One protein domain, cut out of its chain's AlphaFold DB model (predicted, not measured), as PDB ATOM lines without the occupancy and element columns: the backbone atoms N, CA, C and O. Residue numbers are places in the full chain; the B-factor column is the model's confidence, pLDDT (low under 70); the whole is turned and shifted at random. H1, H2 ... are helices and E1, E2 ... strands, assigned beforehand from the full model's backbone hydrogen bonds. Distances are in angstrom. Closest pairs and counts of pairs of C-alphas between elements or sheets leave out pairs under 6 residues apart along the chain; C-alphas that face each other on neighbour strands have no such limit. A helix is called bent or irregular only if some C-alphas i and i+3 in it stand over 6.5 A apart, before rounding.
ATOM      1  N   ASP A 317     -29.660 -48.965   2.888       89.56
ATOM      2  CA  ASP A 317     -30.596 -48.826   1.783       89.56
ATOM      3  C   ASP A 317     -32.054 -48.713   2.242       89.56
ATOM      4  O   ASP A 317     -32.824 -47.992   1.613       89.56
ATOM      5  N   TRP A 318     -32.431 -49.289   3.384       87.12
ATOM      6  CA  TRP A 318     -33.800 -49.203   3.909       87.12
ATOM      7  C   TRP A 318     -33.912 -48.464   5.243       87.12
ATOM      8  O   TRP A 318     -32.992 -48.440   6.072       87.12
ATOM      9  N   THR A 319     -35.082 -47.861   5.454       89.25
ATOM     10  CA  THR A 319     -35.445 -47.245   6.731       89.25
ATOM     11  C   THR A 319     -35.749 -48.323   7.756       89.25
ATOM     12  O   THR A 319     -36.481 -49.272   7.479       89.25
ATOM     13  N   TYR A 320     -35.190 -48.169   8.948       88.81
ATOM     14  CA  TYR A 320     -35.304 -49.136  10.027       88.81
ATOM     15  C   TYR A 320     -35.603 -48.423  11.340       88.81
ATOM     16  O   TYR A 320     -35.010 -47.389  11.634       88.81
ATOM     17  N   GLU A 321     -36.513 -48.982  12.129       88.25
ATOM     18  CA  GLU A 321     -36.956 -48.429  13.402       88.25
ATOM     19  C   GLU A 321     -36.875 -49.521  14.444       88.25
ATOM     20  O   GLU A 321     -37.471 -50.587  14.303       88.25
ATOM     21  N   HIS A 322     -36.184 -49.206  15.527       86.62
ATOM     22  CA  HIS A 322     -36.319 -49.953  16.751       86.62
ATOM     23  C   HIS A 322     -36.393 -49.000  17.916       86.62
ATOM     24  O   HIS A 322     -35.401 -48.359  18.233       86.62
ATOM     25  N   ALA A 323     -37.570 -48.900  18.530       84.06
ATOM     26  CA  ALA A 323     -37.851 -47.930  19.571       84.06
ATOM     27  C   ALA A 323     -38.517 -48.583  20.784       84.06
ATOM     28  O   ALA A 323     -39.385 -49.448  20.671       84.06
ATOM     29  N   THR A 324     -38.123 -48.119  21.964       81.50
ATOM     30  CA  THR A 324     -38.837 -48.320  23.220       81.50
ATOM     31  C   THR A 324     -39.536 -47.019  23.562       81.50
ATOM     32  O   THR A 324     -38.884 -45.987  23.736       81.50
ATOM     33  N   LEU A 325     -40.859 -47.072  23.667       82.44
ATOM     34  CA  LEU A 325     -41.684 -45.914  23.985       82.44
ATOM     35  C   LEU A 325     -42.071 -45.918  25.466       82.44
ATOM     36  O   LEU A 325     -42.357 -46.957  26.063       82.44
ATOM     37  N   GLY A 326     -42.052 -44.736  26.068       79.19
ATOM     38  CA  GLY A 326     -42.522 -44.467  27.416       79.19
ATOM     39  C   GLY A 326     -43.975 -43.987  27.464       79.19
ATOM     40  O   GLY A 326     -44.680 -43.996  26.452       79.19
ATOM     41  N   PRO A 327     -44.427 -43.534  28.648       80.94
ATOM     42  CA  PRO A 327     -45.714 -42.863  28.797       80.94
ATOM     43  C   PRO A 327     -45.880 -41.719  27.787       80.94
ATOM     44  O   PRO A 327     -44.932 -40.986  27.514       80.94
ATOM     45  N   GLY A 328     -47.079 -41.587  27.215       84.19
ATOM     46  CA  GLY A 328     -47.360 -40.572  26.193       84.19
ATOM     47  C   GLY A 328     -46.657 -40.814  24.853       84.19
ATOM     48  O   GLY A 328     -46.479 -39.867  24.098       84.19
ATOM     49  N   ALA A 329     -46.233 -42.054  24.576       84.25
ATOM     50  CA  ALA A 329     -45.494 -42.436  23.373       84.25
ATOM     51  C   ALA A 329     -44.165 -41.676  23.185       84.25
ATOM     52  O   ALA A 329     -43.665 -41.583  22.070       84.25
ATOM     53  N   GLN A 330     -43.564 -41.157  24.255       83.62
ATOM     54  CA  GLN A 330     -42.256 -40.507  24.169       83.62
ATOM     55  C   GLN A 330     -41.145 -41.533  23.951       83.62
ATOM     56  O   GLN A 330     -41.147 -42.595  24.580       83.62
ATOM     57  N   LEU A 331     -40.174 -41.218  23.097       82.56
ATOM     58  CA  LEU A 331     -39.024 -42.089  22.876       82.56
ATOM     59  C   LEU A 331     -38.187 -42.219  24.161       82.56
ATOM     60  O   LEU A 331     -37.717 -41.222  24.702       82.56
ATOM     61  N   LYS A 332     -37.984 -43.451  24.642       80.62
ATOM     62  CA  LYS A 332     -37.097 -43.756  25.781       80.62
ATOM     63  C   LYS A 332     -35.748 -44.313  25.350       80.62
ATOM     64  O   LYS A 332     -34.730 -43.986  25.945       80.62
ATOM     65  N   TRP A 333     -35.755 -45.203  24.367       78.12
ATOM     66  CA  TRP A 333     -34.558 -45.846  23.838       78.12
ATOM     67  C   TRP A 333     -34.790 -46.210  22.382       78.12
ATOM     68  O   TRP A 333     -35.934 -46.431  21.983       78.12
ATOM     69  N   GLY A 334     -33.723 -46.326  21.603       80.75
ATOM     70  CA  GLY A 334     -33.855 -46.674  20.203       80.75
ATOM     71  C   GLY A 334     -34.117 -45.458  19.317       80.75
ATOM     72  O   GLY A 334     -33.775 -44.331  19.662       80.75
ATOM     73  N   GLY A 335     -34.724 -45.687  18.160       85.75
ATOM     74  CA  GLY A 335     -35.114 -44.650  17.223       85.75
ATOM     75  C   GLY A 335     -35.349 -45.208  15.827       85.75
ATOM     76  O   GLY A 335     -35.454 -46.416  15.622       85.75
ATOM     77  N   ILE A 336     -35.386 -44.293  14.866       87.00
ATOM     78  CA  ILE A 336     -35.486 -44.569  13.437       87.00
ATOM     79  C   ILE A 336     -34.206 -44.109  12.732       87.00
ATOM     80  O   ILE A 336     -33.631 -43.077  13.086       87.00
ATOM     81  N   VAL A 337     -33.760 -44.868  11.734       86.56
ATOM     82  CA  VAL A 337     -32.655 -44.511  10.839       86.56
ATOM     83  C   VAL A 337     -33.146 -44.621   9.402       86.56
ATOM     84  O   VAL A 337     -33.664 -45.661   8.997       86.56
ATOM     85  N   GLY A 338     -32.986 -43.540   8.640       87.25
ATOM     86  CA  GLY A 338     -33.416 -43.457   7.246       87.25
ATOM     87  C   GLY A 338     -32.591 -44.338   6.303       87.25
ATOM     88  O   GLY A 338     -31.394 -44.535   6.517       87.25
ATOM     89  N   GLY A 339     -33.241 -44.869   5.267       88.88
ATOM     90  CA  GLY A 339     -32.607 -45.610   4.173       88.88
ATOM     91  C   GLY A 339     -32.320 -44.744   2.950       88.88
ATOM     92  O   GLY A 339     -33.131 -43.897   2.589       88.88
ATOM     93  N   SER A 340     -31.187 -44.982   2.294       89.31
ATOM     94  CA  SER A 340     -30.757 -44.291   1.070       89.31
ATOM     95  C   SER A 340     -31.539 -44.701  -0.185       89.31
ATOM     96  O   SER A 340     -31.620 -43.921  -1.131       89.31
ATOM     97  N   ALA A 341     -32.140 -45.894  -0.198       89.81
ATOM     98  CA  ALA A 341     -32.978 -46.400  -1.288       89.81
ATOM     99  C   ALA A 341     -34.479 -46.393  -0.941       89.81
ATOM    100  O   ALA A 341     -35.308 -46.889  -1.711       89.81
ATOM    101  N   ASP A 342     -34.841 -45.830   0.213       86.12
ATOM    102  CA  ASP A 342     -36.221 -45.666   0.643       86.12
ATOM    103  C   ASP A 342     -36.731 -44.259   0.259       86.12
ATOM    104  O   ASP A 342     -36.332 -43.273   0.881       86.12
ATOM    105  N   PRO A 343     -37.635 -44.140  -0.733       90.44
ATOM    106  CA  PRO A 343     -38.137 -42.848  -1.211       90.44
ATOM    107  C   PRO A 343     -38.986 -42.092  -0.177       90.44
ATOM    108  O   PRO A 343     -39.192 -40.892  -0.318       90.44
ATOM    109  N   ASP A 344     -39.485 -42.774   0.855       91.31
ATOM    110  CA  ASP A 344     -40.261 -42.182   1.947       91.31
ATOM    111  C   ASP A 344     -39.423 -41.973   3.217       91.31
ATOM    112  O   ASP A 344     -39.965 -41.574   4.250       91.31
ATOM    113  N   SER A 345     -38.123 -42.278   3.173       88.19
ATOM    114  CA  SER A 345     -37.208 -42.244   4.319       88.19
ATOM    115  C   SER A 345     -37.313 -40.940   5.108       88.19
ATOM    116  O   SER A 345     -37.619 -40.961   6.301       88.19
ATOM    117  N   GLU A 346     -37.173 -39.796   4.433       89.81
ATOM    118  CA  GLU A 346     -37.252 -38.472   5.061       89.81
ATOM    119  C   GLU A 346     -38.612 -38.219   5.717       89.81
ATOM    120  O   GLU A 346     -38.679 -37.780   6.866       89.81
ATOM    121  N   ARG A 347     -39.703 -38.548   5.012       93.31
ATOM    122  CA  ARG A 347     -41.068 -38.379   5.522       93.31
ATOM    123  C   ARG A 347     -41.285 -39.202   6.789       93.31
ATOM    124  O   ARG A 347     -41.798 -38.679   7.769       93.31
ATOM    125  N   ARG A 348     -40.867 -40.467   6.795       88.12
ATOM    126  CA  ARG A 348     -41.049 -41.374   7.941       88.12
ATOM    127  C   ARG A 348     -40.207 -40.980   9.138       88.12
ATOM    128  O   ARG A 348     -40.684 -41.030  10.266       88.12
ATOM    129  N   VAL A 349     -38.967 -40.571   8.889       87.50
ATOM    130  CA  VAL A 349     -38.081 -40.033   9.923       87.50
ATOM    131  C   VAL A 349     -38.698 -38.781  10.553       87.50
ATOM    132  O   VAL A 349     -38.716 -38.664  11.777       87.50
ATOM    133  N   ALA A 350     -39.269 -37.884   9.742       88.38
ATOM    134  CA  ALA A 350     -39.960 -36.693  10.228       88.38
ATOM    135  C   ALA A 350     -41.247 -37.026  11.004       88.38
ATOM    136  O   ALA A 350     -41.476 -36.461  12.073       88.38
ATOM    137  N   GLU A 351     -42.065 -37.959  10.510       91.38
ATOM    138  CA  GLU A 351     -43.284 -38.430  11.183       91.38
ATOM    139  C   GLU A 351     -42.970 -39.053  12.549       91.38
ATOM    140  O   GLU A 351     -43.613 -38.718  13.541       91.38
ATOM    141  N   PHE A 352     -41.940 -39.899  12.625       87.75
ATOM    142  CA  PHE A 352     -41.480 -40.493  13.878       87.75
ATOM    143  C   PHE A 352     -40.998 -39.422  14.867       87.75
ATOM    144  O   PHE A 352     -41.395 -39.429  16.033       87.75
ATOM    145  N   ALA A 353     -40.176 -38.472  14.408       87.56
ATOM    146  CA  ALA A 353     -39.686 -37.380  15.248       87.56
ATOM    147  C   ALA A 353     -40.839 -36.514  15.787       87.56
ATOM    148  O   ALA A 353     -40.860 -36.176  16.972       87.56
ATOM    149  N   ALA A 354     -41.831 -36.211  14.942       89.31
ATOM    150  CA  ALA A 354     -43.021 -35.459  15.328       89.31
ATOM    151  C   ALA A 354     -43.901 -36.217  16.337       89.31
ATOM    152  O   ALA A 354     -44.448 -35.603  17.250       89.31
ATOM    153  N   ALA A 355     -44.023 -37.538  16.193       88.81
ATOM    154  CA  ALA A 355     -44.846 -38.371  17.066       88.81
ATOM    155  C   ALA A 355     -44.199 -38.652  18.434       88.81
ATOM    156  O   ALA A 355     -44.915 -38.803  19.423       88.81
ATOM    157  N   HIS A 356     -42.866 -38.727  18.498       85.62
ATOM    158  CA  HIS A 356     -42.157 -39.267  19.665       85.62
ATOM    159  C   HIS A 356     -41.175 -38.291  20.333       85.62
ATOM    160  O   HIS A 356     -40.558 -38.647  21.340       85.62
ATOM    161  N   GLY A 357     -41.061 -37.057  19.824       71.81
ATOM    162  CA  GLY A 357     -40.387 -35.941  20.498       71.81
ATOM    163  C   GLY A 357     -38.856 -36.012  20.545       71.81
ATOM    164  O   GLY A 357     -38.254 -35.326  21.367       71.81
ATOM    165  N   GLY A 358     -38.220 -36.825  19.700       60.78
ATOM    166  CA  GLY A 358     -36.764 -37.003  19.667       60.78
ATOM    167  C   GLY A 358     -36.168 -36.762  18.282       60.78
ATOM    168  O   GLY A 358     -36.833 -36.973  17.267       60.78
ATOM    169  N   GLN A 359     -34.894 -36.353  18.231       54.09
ATOM    170  CA  GLN A 359     -34.104 -36.499  17.010       54.09
ATOM    171  C   GLN A 359     -34.027 -37.996  16.686       54.09
ATOM    172  O   GLN A 359     -33.627 -38.808  17.518       54.09
ATOM    173  N   ALA A 360     -34.456 -38.360  15.478       50.56
ATOM    174  CA  ALA A 360     -34.082 -39.627  14.877       50.56
ATOM    175  C   ALA A 360     -32.559 -39.779  14.931       50.56
ATOM    176  O   ALA A 360     -31.860 -38.770  14.872       50.56
ATOM    177  N   VAL A 361     -32.071 -41.021  14.954       50.47
ATOM    178  CA  VAL A 361     -30.669 -41.410  15.182       50.47
ATOM    179  C   VAL A 361     -30.363 -41.633  16.673       50.47
ATOM    180  O   VAL A 361     -29.909 -40.748  17.391       50.47
ATOM    181  N   LEU A 362     -30.522 -42.891  17.118       50.25
ATOM    182  CA  LEU A 362     -29.564 -43.491  18.061       50.25
ATOM    183  C   LEU A 362     -28.182 -42.976  17.674       50.25
ATOM    184  O   LEU A 362     -27.830 -43.148  16.520       50.25
ATOM    185  N   CYS A 363     -27.437 -42.307  18.546       40.38
ATOM    186  CA  CYS A 363     -26.131 -41.751  18.191       40.38
ATOM    187  C   CYS A 363     -25.216 -42.851  17.607       40.38
ATOM    188  O   CYS A 363     -24.673 -43.662  18.352       40.38
ATOM    189  N   VAL A 364     -25.099 -42.908  16.271       41.88
ATOM    190  CA  VAL A 364     -24.316 -43.919  15.525       41.88
ATOM    191  C   VAL A 364     -22.939 -43.380  15.109       41.88
ATOM    192  O   VAL A 364     -22.093 -44.149  14.669       41.88
ATOM    193  N   GLU A 365     -22.660 -42.084  15.266       36.03
ATOM    194  CA  GLU A 365     -21.353 -41.504  14.928       36.03
ATOM    195  C   GLU A 365     -20.892 -40.532  16.019       36.03
ATOM    196  O   GLU A 365     -21.572 -39.547  16.309       36.03
ATOM    197  N   GLU A 366     -19.709 -40.786  16.592       36.09
ATOM    198  CA  GLU A 366     -19.047 -39.953  17.617       36.09
ATOM    199  C   GLU A 366     -18.911 -38.469  17.219       36.09
ATOM    200  O   GLU A 366     -18.714 -37.611  18.072       36.09
ATOM    201  N   SER A 367     -19.038 -38.138  15.931       31.67
ATOM    202  CA  SER A 367     -18.823 -36.788  15.405       31.67
ATOM    203  C   SER A 367     -20.031 -35.843  15.499       31.67
ATOM    204  O   SER A 367     -19.908 -34.686  15.092       31.67
ATOM    205  N   LYS A 368     -21.200 -36.292  15.989       29.38
ATOM    206  CA  LYS A 368     -22.452 -35.502  15.921       29.38
ATOM    207  C   LYS A 368     -23.337 -35.515  17.176       29.38
ATOM    208  O   LYS A 368     -24.549 -35.357  17.053       29.38
ATOM    209  N   CYS A 369     -22.766 -35.637  18.372       28.61
ATOM    210  CA  CYS A 369     -23.505 -35.369  19.614       28.61
ATOM    211  C   CYS A 369     -22.998 -34.048  20.239       28.61
ATOM    212  O   CYS A 369     -21.782 -33.854  20.239       28.61
ATOM    213  N   PRO A 370     -23.887 -33.125  20.673       29.19
ATOM    214  CA  PRO A 370     -23.512 -31.811  21.212       29.19
ATOM    215  C   PRO A 370     -22.626 -31.860  22.459       29.19
ATOM    216  O   PRO A 370     -22.720 -32.850  23.222       29.19
TER     217      PRO A 370
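What this domain is: This is residues 317 to 370 of the 370 residues of an uncharacterized protein of Chlorella variabilis (UniProt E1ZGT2). A single beta hairpin, E1 and E2, has one helix, H1, packed along it, running the same way as E1 and meeting mainly E2. After H1 the rest of the printed part is a long stretch with no named element, residues 357 to 370, and its last residues, 365 to 370, stick out free of the body. The printed part has 54 residues with two named strands and one named helix, in the order E1, E2, H1 along the chain; the sheet has the order E1 - E2 and is antiparallel. The class is mixed, helices and strands, with 25 residues, under half of those printed, in named elements. The whole is compact, with a radius of gyration of the C-alphas of 11.3 A, and its C-alphas span 33 by 25 by 16 A along their three main axes.

How they stand to each other: E1, residues 320 to 325, and E2, residues 331 to 337, form a hairpin with a tight link of 5 residues. The strands are antiparallel, with 171 degrees between their N-to-C directions. The C-alphas of Glu 321 and Ile 336 face each other at 4.1 A. N 320 and O 337 are within hydrogen-bond range at 2.9 A, and so are N 335 and O 322 at 2.8 A. A short link of 7 residues joins E2 to H1, residues 345 to 356. The closest C-alphas of E2 and H1 are those of Leu 331 and His 356, 5.3 A apart, and 4 pairs of their C-alphas lie within 8 A. Between E1 and H1 the closest C-alphas are those of Leu 325 and His 356, 7.9 A apart. In H1 every O i to N i+4 pair is within hydrogen-bond range.

Where its parts are: E1 begins at C-alpha 320, (-35.304, -49.136, 10.027), and measures 15.7 A from first to last C-alpha. E2, 7 residues and the longest strand by residues, measures 13.8 A from C-alpha 331 at (-39.024, -42.089, 22.876) to C-alpha 337. H1, 12 residues, measures 16.4 A and ends at C-alpha 356, (-42.157, -39.267, 19.665). It is not bent.

The domain as a whole: The two C-alphas farthest apart are those of Pro 327 and Ala 341, at 32.9 A. The C-alphas of Asp 317 and Pro 370, the first and last printed, are 26.8 A apart, and Pro 370 is the chain's last residue. The printed part has no cut, and neither of the two links between named elements is long. The mean pLDDT of the printed part is 75.4, and the model's confidence is low, under 70, at residues 358 to 370.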